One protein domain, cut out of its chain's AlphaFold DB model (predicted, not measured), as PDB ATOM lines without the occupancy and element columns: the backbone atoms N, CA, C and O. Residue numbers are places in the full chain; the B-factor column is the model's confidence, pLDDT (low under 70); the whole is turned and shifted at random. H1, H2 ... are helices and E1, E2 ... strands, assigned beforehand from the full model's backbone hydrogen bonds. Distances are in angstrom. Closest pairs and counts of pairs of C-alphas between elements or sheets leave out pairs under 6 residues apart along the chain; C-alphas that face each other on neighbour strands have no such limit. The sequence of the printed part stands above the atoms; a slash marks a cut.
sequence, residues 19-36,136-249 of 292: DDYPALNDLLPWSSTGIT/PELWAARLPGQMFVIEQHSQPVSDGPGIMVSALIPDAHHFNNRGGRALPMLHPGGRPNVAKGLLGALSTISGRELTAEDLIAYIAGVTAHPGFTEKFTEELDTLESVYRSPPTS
ATOM      1  N   ASP A  19      23.815 -36.485  17.761       67.75
ATOM      2  CA  ASP A  19      24.762 -35.407  18.059       67.75
ATOM      3  C   ASP A  19      25.874 -35.817  19.046       67.75
ATOM      4  O   ASP A  19      26.921 -35.168  19.087       67.75
ATOM      5  N   ASP A  20      25.702 -36.930  19.770       73.19
ATOM      6  CA  ASP A  20      26.701 -37.478  20.697       73.19
ATOM      7  C   ASP A  20      27.761 -38.345  19.988       73.19
ATOM      8  O   ASP A  20      28.807 -38.659  20.565       73.19
ATOM      9  N   TYR A  21      27.519 -38.760  18.738       79.00
ATOM     10  CA  TYR A  21      28.453 -39.600  17.989       79.00
ATOM     11  C   TYR A  21      29.523 -38.767  17.269       79.00
ATOM     12  O   TYR A  21      29.227 -37.703  16.738       79.00
ATOM     13  N   PRO A  22      30.786 -39.221  17.189       83.19
ATOM     14  CA  PRO A  22      31.836 -38.473  16.502       83.19
ATOM     15  C   PRO A  22      31.582 -38.425  14.999       83.19
ATOM     16  O   PRO A  22      31.299 -39.454  14.382       83.19
ATOM     17  N   ALA A  23      31.748 -37.247  14.408       86.94
ATOM     18  CA  ALA A  23      31.749 -37.072  12.966       86.94
ATOM     19  C   ALA A  23      32.965 -37.760  12.325       86.94
ATOM     20  O   ALA A  23      33.999 -37.969  12.957       86.94
ATOM     21  N   LEU A  24      32.898 -38.071  11.034       88.94
ATOM     22  CA  LEU A  24      33.977 -38.771  10.349       88.94
ATOM     23  C   LEU A  24      35.242 -37.909  10.277       88.94
ATOM     24  O   LEU A  24      36.341 -38.434  10.425       88.94
ATOM     25  N   ASN A  25      35.089 -36.584  10.171       90.38
ATOM     26  CA  ASN A  25      36.194 -35.634  10.334       90.38
ATOM     27  C   ASN A  25      36.720 -35.560  11.782       90.38
ATOM     28  O   ASN A  25      37.875 -35.198  11.972       90.38
ATOM     29  N   ASP A  26      35.928 -35.910  12.801       91.75
ATOM     30  CA  ASP A  26      36.433 -36.004  14.179       91.75
ATOM     31  C   ASP A  26      37.335 -37.235  14.346       91.75
ATOM     32  O   ASP A  26      38.233 -37.232  15.182       91.75
ATOM     33  N   LEU A  27      37.121 -38.285  13.541       94.69
ATOM     34  CA  LEU A  27      37.944 -39.499  13.528       94.69
ATOM     35  C   LEU A  27      39.157 -39.371  12.598       94.69
ATOM     36  O   LEU A  27      40.264 -39.767  12.972       94.69
ATOM     37  N   LEU A  28      38.945 -38.804  11.406       96.25
ATOM     38  CA  LEU A  28      39.906 -38.629  10.314       96.25
ATOM     39  C   LEU A  28      40.019 -37.125   9.967       96.25
ATOM     40  O   LEU A  28      39.365 -36.656   9.034       96.25
ATOM     41  N   PRO A  29      40.838 -36.341  10.696       95.75
ATOM     42  CA  PRO A  29      40.799 -34.873  10.636       95.75
ATOM     43  C   PRO A  29      41.145 -34.252   9.285       95.75
ATOM     44  O   PRO A  29      40.750 -33.121   8.996       95.75
ATOM     45  N   TRP A  30      41.913 -34.951   8.453       96.44
ATOM     46  CA  TRP A  30      42.221 -34.488   7.110       96.44
ATOM     47  C   TRP A  30      41.245 -35.047   6.081       96.44
ATOM     48  O   TRP A  30      41.160 -36.256   5.861       96.44
ATOM     49  N   SER A  31      40.570 -34.136   5.387       94.94
ATOM     50  CA  SER A  31      39.702 -34.448   4.261       94.94
ATOM     51  C   SER A  31      39.980 -33.546   3.056       94.94
ATOM     52  O   SER A  31      40.572 -32.467   3.150       94.94
ATOM     53  N   SER A  32      39.599 -34.015   1.870       95.06
ATOM     54  CA  SER A  32      39.747 -33.295   0.606       95.06
ATOM     55  C   SER A  32      38.656 -33.712  -0.373       95.06
ATOM     56  O   SER A  32      38.170 -34.836  -0.321       95.06
ATOM     57  N   THR A  33      38.270 -32.850  -1.315       93.50
ATOM     58  CA  THR A  33      37.455 -33.329  -2.445       93.50
ATOM     59  C   THR A  33      38.295 -34.268  -3.308       93.50
ATOM     60  O   THR A  33      39.517 -34.138  -3.347       93.50
ATOM     61  N   GLY A  34      37.655 -35.139  -4.085       93.75
ATOM     62  CA  GLY A  34      38.370 -35.888  -5.121       93.75
ATOM     63  C   GLY A  34      38.978 -34.997  -6.218       93.75
ATOM     64  O   GLY A  34      38.771 -33.775  -6.260       93.75
ATOM     65  N   ILE A  35      39.745 -35.624  -7.113       95.31
ATOM     66  CA  ILE A  35      40.391 -34.974  -8.261       95.31
ATOM     67  C   ILE A  35      39.327 -34.468  -9.240       95.31
ATOM     68  O   ILE A  35      38.374 -35.177  -9.547       95.31
ATOM     69  N   THR A  36      39.518 -33.272  -9.800       94.62
ATOM     70  CA  THR A  36      38.642 -32.721 -10.844       94.62
ATOM     71  C   THR A  36      39.446 -32.348 -12.082       94.62
ATOM     72  O   THR A  36      40.244 -31.409 -12.061       94.62
ATOM     73  N   PRO A 136      47.056 -31.955  -5.138       96.38
ATOM     74  CA  PRO A 136      48.413 -32.513  -5.065       96.38
ATOM     75  C   PRO A 136      48.700 -33.293  -3.773       96.38
ATOM     76  O   PRO A 136      49.361 -34.321  -3.838       96.38
ATOM     77  N   GLU A 137      48.131 -32.881  -2.639       96.44
ATOM     78  CA  GLU A 137      48.263 -33.606  -1.368       96.44
ATOM     79  C   GLU A 137      47.656 -35.018  -1.411       96.44
ATOM     80  O   GLU A 137      48.229 -35.948  -0.852       96.44
ATOM     81  N   LEU A 138      46.539 -35.229  -2.125       96.56
ATOM     82  CA  LEU A 138      45.977 -36.575  -2.309       96.56
ATOM     83  C   LEU A 138      46.904 -37.462  -3.145       96.56
ATOM     84  O   LEU A 138      47.015 -38.656  -2.879       96.56
ATOM     85  N   TRP A 139      47.583 -36.882  -4.139       97.56
ATOM     86  CA  TRP A 139      48.592 -37.599  -4.920       97.56
ATOM     87  C   TRP A 139      49.813 -37.948  -4.072       97.56
ATOM     88  O   TRP A 139      50.278 -39.081  -4.141       97.56
ATOM     89  N   ALA A 140      50.287 -37.013  -3.246       96.69
ATOM     90  CA  ALA A 140      51.406 -37.225  -2.327       96.69
ATOM     91  C   ALA A 140      51.098 -38.280  -1.251       96.69
ATOM     92  O   ALA A 140      51.977 -39.015  -0.809       96.69
ATOM     93  N   ALA A 141      49.831 -38.388  -0.853       96.25
ATOM     94  CA  ALA A 141      49.356 -39.409   0.068       96.25
ATOM     95  C   ALA A 141      49.054 -40.756  -0.608       96.25
ATOM     96  O   ALA A 141      48.619 -41.683   0.075       96.25
ATOM     97  N   ARG A 142      49.269 -40.917  -1.922       95.31
ATOM     98  CA  ARG A 142      49.088 -42.203  -2.613       95.31
ATOM     99  C   ARG A 142      50.280 -43.129  -2.363       95.31
ATOM    100  O   ARG A 142      51.096 -43.396  -3.241       95.31
ATOM    101  N   LEU A 143      50.353 -43.602  -1.128       94.88
ATOM    102  CA  LEU A 143      51.387 -44.485  -0.609       94.88
ATOM    103  C   LEU A 143      50.926 -45.952  -0.661       94.88
ATOM    104  O   LEU A 143      49.720 -46.218  -0.719       94.88
ATOM    105  N   PRO A 144      51.850 -46.927  -0.618       94.25
ATOM    106  CA  PRO A 144      51.488 -48.323  -0.389       94.25
ATOM    107  C   PRO A 144      50.648 -48.474   0.888       94.25
ATOM    108  O   PRO A 144      50.967 -47.873   1.908       94.25
ATOM    109  N   GLY A 145      49.563 -49.251   0.820       94.25
ATOM    110  CA  GLY A 145      48.631 -49.440   1.942       94.25
ATOM    111  C   GLY A 145      47.606 -48.317   2.135       94.25
ATOM    112  O   GLY A 145      46.722 -48.451   2.972       94.25
ATOM    113  N   GLN A 146      47.662 -47.233   1.351       96.75
ATOM    114  CA  GLN A 146      46.696 -46.143   1.461       96.75
ATOM    115  C   GLN A 146      45.262 -46.609   1.165       96.75
ATOM    116  O   GLN A 146      44.993 -47.252   0.147       96.75
ATOM    117  N   MET A 147      44.330 -46.177   2.015       97.12
ATOM    118  CA  MET A 147      42.891 -46.290   1.797       97.12
ATOM    119  C   MET A 147      42.258 -44.902   1.840       97.12
ATOM    120  O   MET A 147      42.568 -44.088   2.705       97.12
ATOM    121  N   PHE A 148      41.361 -44.628   0.905       96.62
ATOM    122  CA  PHE A 148      40.537 -43.431   0.884       96.62
ATOM    123  C   PHE A 148      39.138 -43.816   1.347       96.62
ATOM    124  O   PHE A 148      38.460 -44.588   0.665       96.62
ATOM    125  N   VAL A 149      38.712 -43.276   2.488       95.69
ATOM    126  CA  VAL A 149      37.297 -43.270   2.862       95.69
ATOM    127  C   VAL A 149      36.635 -42.138   2.095       95.69
ATOM    128  O   VAL A 149      37.124 -41.017   2.115       95.69
ATOM    129  N   ILE A 150      35.564 -42.418   1.373       93.38
ATOM    130  CA  ILE A 150      34.819 -41.442   0.591       93.38
ATOM    131  C   ILE A 150      33.411 -41.376   1.158       93.38
ATOM    132  O   ILE A 150      32.655 -42.339   1.052       93.38
ATOM    133  N   GLU A 151      33.051 -40.233   1.722       87.94
ATOM    134  CA  GLU A 151      31.691 -39.963   2.180       87.94
ATOM    135  C   GLU A 151      30.928 -39.116   1.158       87.94
ATOM    136  O   GLU A 151      31.510 -38.324   0.398       87.94
ATOM    137  N   GLN A 152      29.607 -39.272   1.161       78.75
ATOM    138  CA  GLN A 152      28.715 -38.320   0.520       78.75
ATOM    139  C   GLN A 152      28.641 -37.061   1.385       78.75
ATOM    140  O   GLN A 152      28.216 -37.119   2.530       78.75
ATOM    141  N   HIS A 153      29.030 -35.918   0.826       69.50
ATOM    142  CA  HIS A 153      28.964 -34.625   1.525       69.50
ATOM    143  C   HIS A 153      28.109 -33.596   0.767       69.50
ATOM    144  O   HIS A 153      28.030 -32.430   1.137       69.50
ATOM    145  N   SER A 154      27.534 -33.982  -0.374       61.59
ATOM    146  CA  SER A 154      26.854 -33.035  -1.267       61.59
ATOM    147  C   SER A 154      25.359 -33.273  -1.409       61.59
ATOM    148  O   SER A 154      24.666 -32.412  -1.947       61.59
ATOM    149  N   GLN A 155      24.876 -34.445  -1.001       63.00
ATOM    150  CA  GLN A 155      23.504 -34.901  -1.186       63.00
ATOM    151  C   GLN A 155      23.118 -35.811  -0.017       63.00
ATOM    152  O   GLN A 155      24.004 -36.463   0.529       63.00
ATOM    153  N   PRO A 156      21.833 -35.916   0.329       64.19
ATOM    154  CA  PRO A 156      21.411 -36.862   1.345       64.19
ATOM    155  C   PRO A 156      21.526 -38.317   0.868       64.19
ATOM    156  O   PRO A 156      21.506 -38.597  -0.342       64.19
ATOM    157  N   VAL A 157      21.707 -39.240   1.814       64.44
ATOM    158  CA  VAL A 157      21.848 -40.680   1.552       64.44
ATOM    159  C   VAL A 157      20.542 -41.370   1.920       64.44
ATOM    160  O   VAL A 157      20.270 -41.600   3.090       64.44
ATOM    161  N   SER A 158      19.751 -41.720   0.907       61.91
ATOM    162  CA  SER A 158      18.441 -42.347   1.106       61.91
ATOM    163  C   SER A 158      18.496 -43.870   1.285       61.91
ATOM    164  O   SER A 158      17.568 -44.447   1.833       61.91
ATOM    165  N   ASP A 159      19.530 -44.534   0.751       64.75
ATOM    166  CA  ASP A 159      19.711 -45.994   0.803       64.75
ATOM    167  C   ASP A 159      21.181 -46.374   0.516       64.75
ATOM    168  O   ASP A 159      21.907 -45.636  -0.163       64.75
ATOM    169  N   GLY A 160      21.605 -47.548   0.988       71.50
ATOM    170  CA  GLY A 160      22.929 -48.127   0.759       71.50
ATOM    171  C   GLY A 160      24.011 -47.698   1.761       71.50
ATOM    172  O   GLY A 160      23.734 -47.014   2.741       71.50
ATOM    173  N   PRO A 161      25.273 -48.121   1.555       74.81
ATOM    174  CA  PRO A 161      26.348 -47.837   2.497       74.81
ATOM    175  C   PRO A 161      26.623 -46.336   2.573       74.81
ATOM    176  O   PRO A 161      26.749 -45.653   1.556       74.81
ATOM    177  N   GLY A 162      26.776 -45.837   3.796       78.19
ATOM    178  CA  GLY A 162      26.983 -44.417   4.047       78.19
ATOM    179  C   GLY A 162      28.341 -43.865   3.596       78.19
ATOM    180  O   GLY A 162      28.501 -42.662   3.392       78.19
ATOM    181  N   ILE A 163      29.314 -44.755   3.383       88.69
ATOM    182  CA  ILE A 163      30.637 -44.435   2.841       88.69
ATOM    183  C   ILE A 163      31.072 -45.466   1.796       88.69
ATOM    184  O   ILE A 163      30.581 -46.591   1.733       88.69
ATOM    185  N   MET A 164      32.064 -45.085   1.002       91.06
ATOM    186  CA  MET A 164      32.810 -45.959   0.106       91.06
ATOM    187  C   MET A 164      34.267 -46.011   0.550       91.06
ATOM    188  O   MET A 164      34.833 -44.988   0.912       91.06
ATOM    189  N   VAL A 165      34.913 -47.174   0.475       93.88
ATOM    190  CA  VAL A 165      36.355 -47.298   0.741       93.88
ATOM    191  C   VAL A 165      37.063 -47.785  -0.518       93.88
ATOM    192  O   VAL A 165      36.611 -48.719  -1.179       93.88
ATOM    193  N   SER A 166      38.171 -47.139  -0.876       94.69
ATOM    194  CA  SER A 166      38.936 -47.460  -2.081       94.69
ATOM    195  C   SER A 166      40.431 -47.249  -1.860       94.69
ATOM    196  O   SER A 166      40.839 -46.247  -1.288       94.69
ATOM    197  N   ALA A 167      41.267 -48.144  -2.388       95.75
ATOM    198  CA  ALA A 167      42.718 -47.928  -2.463       95.75
ATOM    199  C   ALA A 167      43.125 -46.986  -3.617       95.75
ATOM    200  O   ALA A 167      44.279 -46.574  -3.736       95.75
ATOM    201  N   LEU A 168      42.192 -46.662  -4.515       96.25
ATOM    202  CA  LEU A 168      42.427 -45.764  -5.642       96.25
ATOM    203  C   LEU A 168      42.091 -44.327  -5.260       96.25
ATOM    204  O   LEU A 168      41.045 -44.078  -4.663       96.25
ATOM    205  N   ILE A 169      42.929 -43.391  -5.710       95.75
ATOM    206  CA  ILE A 169      42.663 -41.958  -5.586       95.75
ATOM    207  C   ILE A 169      41.319 -41.610  -6.267       95.75
ATOM    208  O   ILE A 169      41.108 -42.008  -7.421       95.75
ATOM    209  N   PRO A 170      40.384 -40.937  -5.572       95.94
ATOM    210  CA  PRO A 170      39.024 -40.754  -6.073       95.94
ATOM    211  C   PRO A 170      38.864 -39.500  -6.945       95.94
ATOM    212  O   PRO A 170      39.482 -38.459  -6.709       95.94
ATOM    213  N   ASP A 171      37.976 -39.586  -7.934       95.00
ATOM    214  CA  ASP A 171      37.383 -38.436  -8.620       95.00
ATOM    215  C   ASP A 171      36.491 -37.615  -7.674       95.00
ATOM    216  O   ASP A 171      35.950 -38.127  -6.693       95.00
ATOM    217  N   ALA A 172      36.287 -36.334  -7.978       92.50
ATOM    218  CA  ALA A 172      35.406 -35.467  -7.199       92.50
ATOM    219  C   ALA A 172      33.956 -35.967  -7.128       92.50
ATOM    220  O   ALA A 172      33.272 -35.648  -6.164       92.50
ATOM    221  N   HIS A 173      33.496 -36.763  -8.095       90.44
ATOM    222  CA  HIS A 173      32.161 -37.369  -8.106       90.44
ATOM    223  C   HIS A 173      32.204 -38.882  -7.874       90.44
ATOM    224  O   HIS A 173      31.378 -39.624  -8.410       90.44
ATOM    225  N   HIS A 174      33.199 -39.359  -7.120       90.00
ATOM    226  CA  HIS A 174      33.385 -40.787  -6.897       90.00
ATOM    227  C   HIS A 174      32.151 -41.440  -6.255       90.00
ATOM    228  O   HIS A 174      31.733 -42.501  -6.707       90.00
ATOM    229  N   PHE A 175      31.531 -40.798  -5.261       86.19
ATOM    230  CA  PHE A 175      30.395 -41.360  -4.531       86.19
ATOM    231  C   PHE A 175      29.079 -41.189  -5.305       86.19
ATOM    232  O   PHE A 175      28.518 -40.099  -5.370       86.19
ATOM    233  N   ASN A 176      28.556 -42.271  -5.892       75.81
ATOM    234  CA  ASN A 176      27.244 -42.281  -6.562       75.81
ATOM    235  C   ASN A 176      27.062 -41.161  -7.621       75.81
ATOM    236  O   ASN A 176      26.011 -40.527  -7.713       75.81
ATOM    237  N   ASN A 177      28.123 -40.857  -8.387       77.62
ATOM    238  CA  ASN A 177      28.149 -39.781  -9.395       77.62
ATOM    239  C   ASN A 177      27.769 -38.385  -8.845       77.62
ATOM    240  O   ASN A 177      27.416 -37.475  -9.594       77.62
ATOM    241  N   ARG A 178      27.844 -38.225  -7.526       70.25
ATOM    242  CA  ARG A 178      27.546 -37.027  -6.745       70.25
ATOM    243  C   ARG A 178      28.799 -36.733  -5.907       70.25
ATOM    244  O   ARG A 178      29.676 -37.584  -5.780       70.25
ATOM    245  N   GLY A 179      28.996 -35.487  -5.489       69.06
ATOM    246  CA  GLY A 179      30.265 -35.046  -4.895       69.06
ATOM    247  C   GLY A 179      30.747 -35.961  -3.758       69.06
ATOM    248  O   GLY A 179      29.988 -36.255  -2.850       69.06
ATOM    249  N   GLY A 180      32.000 -36.406  -3.797       79.19
ATOM    250  CA  GLY A 180      32.614 -37.230  -2.757       79.19
ATOM    251  C   GLY A 180      33.705 -36.465  -2.018       79.19
ATOM    252  O   GLY A 180      34.606 -35.891  -2.649       79.19
ATOM    253  N   ARG A 181      33.650 -36.475  -0.683       90.12
ATOM    254  CA  ARG A 181      34.757 -36.012   0.159       90.12
ATOM    255  C   ARG A 181      35.589 -37.217   0.571       90.12
ATOM    256  O   ARG A 181      35.069 -38.172   1.130       90.12
ATOM    257  N   ALA A 182      36.873 -37.181   0.241       94.75
ATOM    258  CA  ALA A 182      37.843 -38.202   0.580       94.75
ATOM    259  C   ALA A 182      38.528 -37.860   1.908       94.75
ATOM    260  O   ALA A 182      39.036 -36.752   2.075       94.75
ATOM    261  N   LEU A 183      38.595 -38.831   2.807       96.69
ATOM    262  CA  LEU A 183      39.329 -38.821   4.061       96.69
ATOM    263  C   LEU A 183      40.390 -39.928   3.956       96.69
ATOM    264  O   LEU A 183      40.082 -41.110   4.138       96.69
ATOM    265  N   PRO A 184      41.619 -39.588   3.526       97.62
ATOM    266  CA  PRO A 184      42.690 -40.567   3.364       97.62
ATOM    267  C   PRO A 184      43.096 -41.144   4.720       97.62
ATOM    268  O   PRO A 184      43.143 -40.409   5.697       97.62
ATOM    269  N   MET A 185      43.442 -42.427   4.787       98.25
ATOM    270  CA  MET A 185      43.910 -43.076   6.015       98.25
ATOM    271  C   MET A 185      45.306 -42.594   6.427       98.25
ATOM    272  O   MET A 185      45.607 -42.501   7.613       98.25
ATOM    273  N   LEU A 186      46.159 -42.275   5.456       97.94
ATOM    274  CA  LEU A 186      47.530 -41.811   5.664       97.94
ATOM    275  C   LEU A 186      47.703 -40.390   5.123       97.94
ATOM    276  O   LEU A 186      47.237 -40.085   4.029       97.94
ATOM    277  N   HIS A 187      48.424 -39.542   5.851       97.62
ATOM    278  CA  HIS A 187      48.946 -38.275   5.345       97.62
ATOM    279  C   HIS A 187      50.078 -38.499   4.327       97.62
ATOM    280  O   HIS A 187      50.693 -39.573   4.310       97.62
ATOM    281  N   PRO A 188      50.442 -37.470   3.536       96.25
ATOM    282  CA  PRO A 188      51.738 -37.452   2.870       96.25
ATOM    283  C   PRO A 188      52.852 -37.758   3.884       96.25
ATOM    284  O   PRO A 188      52.851 -37.236   5.000       96.25
ATOM    285  N   GLY A 189      53.769 -38.656   3.525       94.06
ATOM    286  CA  GLY A 189      54.817 -39.146   4.432       94.06
ATOM    287  C   GLY A 189      54.422 -40.330   5.328       94.06
ATOM    288  O   GLY A 189      55.265 -40.817   6.072       94.06
ATOM    289  N   GLY A 190      53.183 -40.830   5.248       95.56
ATOM    290  CA  GLY A 190      52.797 -42.137   5.804       95.56
ATOM    291  C   GLY A 190      52.292 -42.129   7.244       95.56
ATOM    292  O   GLY A 190      51.941 -43.180   7.770       95.56
ATOM    293  N   ARG A 191      52.205 -40.965   7.896       96.75
ATOM    294  CA  ARG A 191      51.597 -40.869   9.230       96.75
ATOM    295  C   ARG A 191      50.080 -41.110   9.143       96.75
ATOM    296  O   ARG A 191      49.449 -40.486   8.289       96.75
ATOM    297  N   PRO A 192      49.469 -41.896  10.049       97.62
ATOM    298  CA  PRO A 192      48.017 -42.038  10.112       97.62
ATOM    299  C   PRO A 192      47.283 -40.699  10.252       97.62
ATOM    300  O   PRO A 192      47.640 -39.857  11.085       97.62
ATOM    301  N   ASN A 193      46.243 -40.518   9.445       97.88
ATOM    302  CA  ASN A 193      45.262 -39.446   9.546       97.88
ATOM    303  C   ASN A 193      44.189 -39.844  10.559       97.88
ATOM    304  O   ASN A 193      43.069 -40.180  10.201       97.88
ATOM    305  N   VAL A 194      44.567 -39.865  11.829       97.31
ATOM    306  CA  VAL A 194      43.660 -40.202  12.923       97.31
ATOM    307  C   VAL A 194      43.754 -39.120  13.988       97.31
ATOM    308  O   VAL A 194      44.833 -38.563  14.221       97.31
ATOM    309  N   ALA A 195      42.630 -38.810  14.634       95.88
ATOM    310  CA  ALA A 195      42.603 -37.866  15.739       95.88
ATOM    311  C   ALA A 195      43.614 -38.228  16.835       95.88
ATOM    312  O   ALA A 195      43.837 -39.392  17.186       95.88
ATOM    313  N   LYS A 196      44.263 -37.195  17.378       95.19
ATOM    314  CA  LYS A 196      45.350 -37.355  18.342       95.19
ATOM    315  C   LYS A 196      44.859 -38.114  19.578       95.19
ATOM    316  O   LYS A 196      43.905 -37.701  20.223       95.19
ATOM    317  N   GLY A 197      45.551 -39.198  19.928       94.38
ATOM    318  CA  GLY A 197      45.242 -40.016  21.105       94.38
ATOM    319  C   GLY A 197      44.096 -41.017  20.920       94.38
ATOM    320  O   GLY A 197      43.943 -41.888  21.772       94.38
ATOM    321  N   LEU A 198      43.351 -40.963  19.807       95.25
ATOM    322  CA  LEU A 198      42.190 -41.826  19.576       95.25
ATOM    323  C   LEU A 198      42.566 -43.313  19.569       95.25
ATOM    324  O   LEU A 198      42.007 -44.082  20.345       95.25
ATOM    325  N   LEU A 199      43.549 -43.718  18.754       95.62
ATOM    326  CA  LEU A 199      43.970 -45.126  18.690       95.62
ATOM    327  C   LEU A 199      44.478 -45.639  20.041       95.62
ATOM    328  O   LEU A 199      44.157 -46.759  20.422       95.62
ATOM    329  N   GLY A 200      45.212 -44.817  20.800       94.75
ATOM    330  CA  GLY A 200      45.700 -45.191  22.131       94.75
ATOM    331  C   GLY A 200      44.566 -45.388  23.141       94.75
ATOM    332  O   GLY A 200      44.556 -46.377  23.877       94.75
ATOM    333  N   ALA A 201      43.574 -44.494  23.138       94.88
ATOM    334  CA  ALA A 201      42.394 -44.615  23.991       94.88
ATOM    335  C   ALA A 201      41.571 -45.865  23.640       94.88
ATOM    336  O   ALA A 201      41.258 -46.664  24.522       94.88
ATOM    337  N   LEU A 202      41.289 -46.086  22.351       93.38
ATOM    338  CA  LEU A 202      40.554 -47.266  21.889       93.38
ATOM    339  C   LEU A 202      41.322 -48.567  22.163       93.38
ATOM    340  O   LEU A 202      40.717 -49.572  22.537       93.38
ATOM    341  N   SER A 203      42.650 -48.550  22.032       94.31
ATOM    342  CA  SER A 203      43.482 -49.715  22.342       94.31
ATOM    343  C   SER A 203      43.417 -50.073  23.827       94.31
ATOM    344  O   SER A 203      43.270 -51.237  24.191       94.31
ATOM    345  N   THR A 204      43.439 -49.055  24.693       95.25
ATOM    346  CA  THR A 204      43.305 -49.225  26.148       95.25
ATOM    347  C   THR A 204      41.945 -49.818  26.514       95.25
ATOM    348  O   THR A 204      41.877 -50.752  27.306       95.25
ATOM    349  N   ILE A 205      40.864 -49.311  25.911       92.44
ATOM    350  CA  ILE A 205      39.494 -49.780  26.177       92.44
ATOM    351  C   ILE A 205      39.292 -51.218  25.688       92.44
ATOM    352  O   ILE A 205      38.660 -52.021  26.369       92.44
ATOM    353  N   SER A 206      39.813 -51.548  24.506       91.50
ATOM    354  CA  SER A 206      39.624 -52.867  23.894       91.50
ATOM    355  C   SER A 206      40.592 -53.940  24.405       91.50
ATOM    356  O   SER A 206      40.388 -55.118  24.122       91.50
ATOM    357  N   GLY A 207      41.646 -53.555  25.136       93.19
ATOM    358  CA  GLY A 207      42.704 -54.466  25.584       93.19
ATOM    359  C   GLY A 207      43.579 -55.014  24.447       93.19
ATOM    360  O   GLY A 207      44.291 -55.997  24.644       93.19
ATOM    361  N   ARG A 208      43.520 -54.402  23.258       95.06
ATOM    362  CA  ARG A 208      44.234 -54.795  22.034       95.06
ATOM    363  C   ARG A 208      44.831 -53.555  21.378       95.06
ATOM    364  O   ARG A 208      44.180 -52.524  21.331       95.06
ATOM    365  N   GLU A 209      46.032 -53.662  20.817       96.25
ATOM    366  CA  GLU A 209      46.587 -52.602  19.970       96.25
ATOM    367  C   GLU A 209      45.752 -52.437  18.689       96.25
ATOM    368  O   GLU A 209      45.500 -53.411  17.979       96.25
ATOM    369  N   LEU A 210      45.307 -51.209  18.414       96.19
ATOM    370  CA  LEU A 210      44.511 -50.859  17.239       96.19
ATOM    371  C   LEU A 210      45.296 -49.972  16.279       96.19
ATOM    372  O   LEU A 210      45.885 -48.959  16.663       96.19
ATOM    373  N   THR A 211      45.232 -50.341  15.007       96.44
ATOM    374  CA  THR A 211      45.864 -49.640  13.889       96.44
ATOM    375  C   THR A 211      44.901 -48.660  13.209       96.44
ATOM    376  O   THR A 211      43.705 -48.606  13.511       96.44
ATOM    377  N   ALA A 212      45.412 -47.866  12.265       96.50
ATOM    378  CA  ALA A 212      44.556 -47.024  11.430       96.50
ATOM    379  C   ALA A 212      43.643 -47.886  10.543       96.50
ATOM    380  O   ALA A 212      42.473 -47.567  10.360       96.50
ATOM    381  N   GLU A 213      44.159 -49.011  10.059       96.50
ATOM    382  CA  GLU A 213      43.449 -50.011   9.277       96.50
ATOM    383  C   GLU A 213      42.286 -50.621  10.067       96.50
ATOM    384  O   GLU A 213      41.188 -50.738   9.522       96.50
ATOM    385  N   ASP A 214      42.490 -50.941  11.352       95.88
ATOM    386  CA  ASP A 214      41.414 -51.392  12.248       95.88
ATOM    387  C   ASP A 214      40.305 -50.338  12.357       95.88
ATOM    388  O   ASP A 214      39.122 -50.676  12.292       95.88
ATOM    389  N   LEU A 215      40.672 -49.058  12.490       95.69
ATOM    390  CA  LEU A 215      39.704 -47.964  12.555       95.69
ATOM    391  C   LEU A 215      38.929 -47.820  11.238       95.69
ATOM    392  O   LEU A 215      37.706 -47.696  11.269       95.69
ATOM    393  N   ILE A 216      39.598 -47.878  10.081       96.00
ATOM    394  CA  ILE A 216      38.916 -47.829   8.779       96.00
ATOM    395  C   ILE A 216      37.980 -49.031   8.604       96.00
ATOM    396  O   ILE A 216      36.845 -48.858   8.157       96.00
ATOM    397  N   ALA A 217      38.419 -50.236   8.979       93.94
ATOM    398  CA  ALA A 217      37.599 -51.444   8.912       93.94
ATOM    399  C   ALA A 217      36.371 -51.348   9.827       93.94
ATOM    400  O   ALA A 217      35.270 -51.726   9.431       93.94
ATOM    401  N   TYR A 218      36.548 -50.792  11.026       92.31
ATOM    402  CA  TYR A 218      35.465 -50.529  11.961       92.31
ATOM    403  C   TYR A 218      34.437 -49.548  11.382       92.31
ATOM    404  O   TYR A 218      33.248 -49.860  11.345       92.31
ATOM    405  N   ILE A 219      34.896 -48.400  10.867       91.81
ATOM    406  CA  ILE A 219      34.033 -47.402  10.220       91.81
ATOM    407  C   ILE A 219      33.261 -48.068   9.071       91.81
ATOM    408  O   ILE A 219      32.034 -47.997   9.025       91.81
ATOM    409  N   ALA A 220      33.945 -48.790   8.179       90.25
ATOM    410  CA  ALA A 220      33.308 -49.508   7.075       90.25
ATOM    411  C   ALA A 220      32.250 -50.521   7.551       90.25
ATOM    412  O   ALA A 220      31.175 -50.606   6.963       90.25
ATOM    413  N   GLY A 221      32.516 -51.257   8.634       88.44
ATOM    414  CA  GLY A 221      31.570 -52.222   9.197       88.44
ATOM    415  C   GLY A 221      30.301 -51.574   9.754       88.44
ATOM    416  O   GLY A 221      29.200 -52.048   9.480       88.44
ATOM    417  N   VAL A 222      30.441 -50.473  10.498       85.06
ATOM    418  CA  VAL A 222      29.300 -49.745  11.081       85.06
ATOM    419  C   VAL A 222      28.450 -49.092   9.993       85.06
ATOM    420  O   VAL A 222      27.228 -49.204  10.003       85.06
ATOM    421  N   THR A 223      29.102 -48.437   9.034       83.44
ATOM    422  CA  THR A 223      28.451 -47.684   7.949       83.44
ATOM    423  C   THR A 223      27.777 -48.549   6.884       83.44
ATOM    424  O   THR A 223      26.912 -48.063   6.156       83.44
ATOM    425  N   ALA A 224      28.171 -49.818   6.772       82.06
ATOM    426  CA  ALA A 224      27.568 -50.777   5.853       82.06
ATOM    427  C   ALA A 224      26.357 -51.513   6.452       82.06
ATOM    428  O   ALA A 224      25.679 -52.250   5.737       82.06
ATOM    429  N   HIS A 225      26.095 -51.367   7.755       79.69
ATOM    430  CA  HIS A 225      25.010 -52.078   8.422       79.69
ATOM    431  C   HIS A 225      23.646 -51.449   8.063       79.69
ATOM    432  O   HIS A 225      23.457 -50.269   8.341       79.69
ATOM    433  N   PRO A 226      22.649 -52.196   7.544       71.62
ATOM    434  CA  PRO A 226      21.345 -51.629   7.155       71.62
ATOM    435  C   PRO A 226      20.615 -50.916   8.304       71.62
ATOM    436  O   PRO A 226      20.048 -49.842   8.134       71.62
ATOM    437  N   GLY A 227      20.736 -51.452   9.523       69.44
ATOM    438  CA  GLY A 227      20.207 -50.806  10.728       69.44
ATOM    439  C   GLY A 227      20.862 -49.460  11.083       69.44
ATOM    440  O   GLY A 227      20.345 -48.764  11.946       69.44
ATOM    441  N   PHE A 228      21.989 -49.085  10.465       70.38
ATOM    442  CA  PHE A 228      22.565 -47.742  10.593       70.38
ATOM    443  C   PHE A 228      21.757 -46.740   9.764       70.38
ATOM    444  O   PHE A 228      21.305 -45.730  10.297       70.38
ATOM    445  N   THR A 229      21.525 -47.033   8.482       66.44
ATOM    446  CA  THR A 229      20.767 -46.142   7.592       66.44
ATOM    447  C   THR A 229      19.293 -46.061   7.968       66.44
ATOM    448  O   THR A 229      18.729 -44.975   7.912       66.44
ATOM    449  N   GLU A 230      18.687 -47.168   8.414       67.19
ATOM    450  CA  GLU A 230      17.296 -47.203   8.904       67.19
ATOM    451  C   GLU A 230      17.105 -46.413  10.205       67.19
ATOM    452  O   GLU A 230      16.066 -45.796  10.414       67.19
ATOM    453  N   LYS A 231      18.097 -46.436  11.105       63.62
ATOM    454  CA  LYS A 231      18.000 -45.763  12.406       63.62
ATOM    455  C   LYS A 231      18.192 -44.250  12.309       63.62
ATOM    456  O   LYS A 231      17.636 -43.540  13.138       63.62
ATOM    457  N   PHE A 232      18.981 -43.785  11.341       63.75
ATOM    458  CA  PHE A 232      19.362 -42.375  11.201       63.75
ATOM    459  C   PHE A 232      18.884 -41.760   9.881       63.75
ATOM    460  O   PHE A 232      19.532 -40.873   9.335       63.75
ATOM    461  N   THR A 233      17.785 -42.271   9.318       62.59
ATOM    462  CA  THR A 233      17.262 -41.816   8.020       62.59
ATOM    463  C   THR A 233      16.956 -40.313   8.028       62.59
ATOM    464  O   THR A 233      17.346 -39.614   7.098       62.59
ATOM    465  N   GLU A 234      16.331 -39.795   9.092       60.19
ATOM    466  CA  GLU A 234      15.987 -38.369   9.205       60.19
ATOM    467  C   GLU A 234      17.239 -37.477   9.297       60.19
ATOM    468  O   GLU A 234      17.279 -36.396   8.711       60.19
ATOM    469  N   GLU A 235      18.287 -37.938   9.985       62.66
ATOM    470  CA  GLU A 235      19.542 -37.203  10.150       62.66
ATOM    471  C   GLU A 235      20.497 -37.341   8.955       62.66
ATOM    472  O   GLU A 235      21.338 -36.472   8.749       62.66
ATOM    473  N   LEU A 236      20.397 -38.402   8.151       55.25
ATOM    474  CA  LEU A 236      21.140 -38.555   6.890       55.25
ATOM    475  C   LEU A 236      20.506 -37.764   5.733       55.25
ATOM    476  O   LEU A 236      21.172 -37.529   4.717       55.25
ATOM    477  N   ASP A 237      19.251 -37.332   5.898       55.81
ATOM    478  CA  ASP A 237      18.511 -36.531   4.922       55.81
ATOM    479  C   ASP A 237      18.856 -35.023   4.968       55.81
ATOM    480  O   ASP A 237      18.607 -34.278   4.011       55.81
ATOM    481  N   THR A 238      19.501 -34.549   6.037       50.88
ATOM    482  CA  THR A 238      19.949 -33.158   6.190       50.88
ATOM    483  C   THR A 238      21.344 -32.934   5.595       50.88
ATOM    484  O   THR A 238      22.321 -33.585   5.948       50.88
ATOM    485  N   LEU A 239      21.475 -31.937   4.713       42.38
ATOM    486  CA  LEU A 239      22.718 -31.602   3.989       42.38
ATOM    487  C   LEU A 239      23.908 -31.178   4.886       42.38
ATOM    488  O   LEU A 239      25.027 -31.070   4.389       42.38
ATOM    489  N   GLU A 240      23.682 -30.936   6.182       41.25
ATOM    490  CA  GLU A 240      24.720 -30.638   7.189       41.25
ATOM    491  C   GLU A 240      25.207 -31.874   7.964       41.25
ATOM    492  O   GLU A 240      26.078 -31.758   8.827       41.25
ATOM    493  N   SER A 241      24.672 -33.057   7.661       40.03
ATOM    494  CA  SER A 241      25.005 -34.303   8.341       40.03
ATOM    495  C   SER A 241      26.433 -34.734   8.026       40.03
ATOM    496  O   SER A 241      26.727 -35.421   7.047       40.03
ATOM    497  N   VAL A 242      27.374 -34.281   8.853       48.47
ATOM    498  CA  VAL A 242      28.699 -34.885   8.907       48.47
ATOM    499  C   VAL A 242      28.494 -36.318   9.374       48.47
ATOM    500  O   VAL A 242      27.860 -36.539  10.398       48.47
ATOM    501  N   TYR A 243      29.002 -37.291   8.624       49.00
ATOM    502  CA  TYR A 243      28.752 -38.696   8.906       49.00
ATOM    503  C   TYR A 243      29.221 -39.055  10.319       49.00
ATOM    504  O   TYR A 243      30.417 -38.968  10.579       49.00
ATOM    505  N   ARG A 244      28.333 -39.446  11.241       49.66
ATOM    506  CA  ARG A 244      28.732 -39.787  12.615       49.66
ATOM    507  C   ARG A 244      28.798 -41.300  12.823       49.66
ATOM    508  O   ARG A 244      27.881 -42.028  12.458       49.66
ATOM    509  N   SER A 245      29.903 -41.799  13.382       40.38
ATOM    510  CA  SER A 245      30.096 -43.235  13.639       40.38
ATOM    511  C   SER A 245      29.837 -43.553  15.113       40.38
ATOM    512  O   SER A 245      30.646 -43.157  15.952       40.38
ATOM    513  N   PRO A 246      28.793 -44.323  15.473       36.94
ATOM    514  CA  PRO A 246      28.605 -44.756  16.850       36.94
ATOM    515  C   PRO A 246      29.728 -45.710  17.288       36.94
ATOM    516  O   PRO A 246      30.185 -46.526  16.480       36.94
ATOM    517  N   PRO A 247      30.178 -45.665  18.554       36.91
ATOM    518  CA  PRO A 247      30.958 -46.740  19.148       36.91
ATOM    519  C   PRO A 247      30.041 -47.951  19.392       36.91
ATOM    520  O   PRO A 247      29.034 -47.865  20.090       36.91
ATOM    521  N   THR A 248      30.376 -49.095  18.807       41.47
ATOM    522  CA  THR A 248      29.691 -50.373  18.980       41.47
ATOM    523  C   THR A 248      30.612 -51.267  19.799       41.47
ATOM    524  O   THR A 248      31.778 -51.483  19.475       41.47
ATOM    525  N   SER A 249      30.097 -51.761  20.918       31.47
ATOM    526  CA  SER A 249      30.840 -52.497  21.945       31.47
ATOM    527  C   SER A 249      31.056 -53.980  21.616       31.47
ATOM    528  O   SER A 249      31.376 -54.761  22.507       31.47
TER     529      SER A 249
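What this domain is: This is residues 19 to 36 and 136 to 249 of the 292 residues of the protein "Type_ISP_C domain-containing protein" of Mycolicibacterium agri (UniProt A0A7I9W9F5). A small sheet of three short strands, E2 E1 E3, has the longest helix, H4, slantwise over one face; H3 lies near the first residues of H4, off to its side and about perpendicular to it, and H5 and H6 follow the end of H4. Loops link these parts, and H1 only grazes the sheet. The 132 printed residues hold six named helices and three named strands, in the order H1 H2 E1 E2 E3 H3 H4 H5 H6; the antiparallel sheet and helices make a mixed class, with 54 residues in named elements, under half. The whole is compact, radius of gyration of the C-alphas 14.4 A, and spans 38 by 35 by 19 A.

Where its parts are: E1, residues 148 to 152, spans 12.9 A from C-alpha 148 at (40.537, -43.431, 0.884). E2 is residues 163 to 166, 10.1 A, and E3 residues 180 to 184, 12.3 A. H4, residues 212 to 223, spans 16.5 A and ends at (28.451, -47.684, 7.949); H3, residues 198 to 206, spans 12.1 A. H1 is residues 24 to 27, H2 136 to 140, H5 226 to 231 and H6 233 to 236.

How they stand to each other: E1 and E2, a hairpin, pair through N 150 and O 164, 2.7 A; E1 and E3 through N 183 and O 149, 2.7 A. H4 makes two layers, a helix on one face of a sheet, at a height over the sheet of 9.6 A; C-alphas 163 and 223 are its closest to E2, 6.4 A. H3 and H4 are close but not clearly touching, C-alphas 199 and 212 being closest at 7.5 A, about perpendicular at 75 degrees. H2 is only just not on the sheet, with 4 pairs of C-alphas within 10 A. In H2, H3, H4 and H5 every O i to N i+4 pair is within hydrogen-bond range; H1 and H6 are too short for one.

The domain as a whole: Residues 37 to 135 are not printed; C-alphas 36 and 136 are 11.4 A apart. The links E2 to E3 and E3 to H3 are long. Mean pLDDT of the printed part is 83.1; residues 153 to 159 and 229 to 249 are among those under 70.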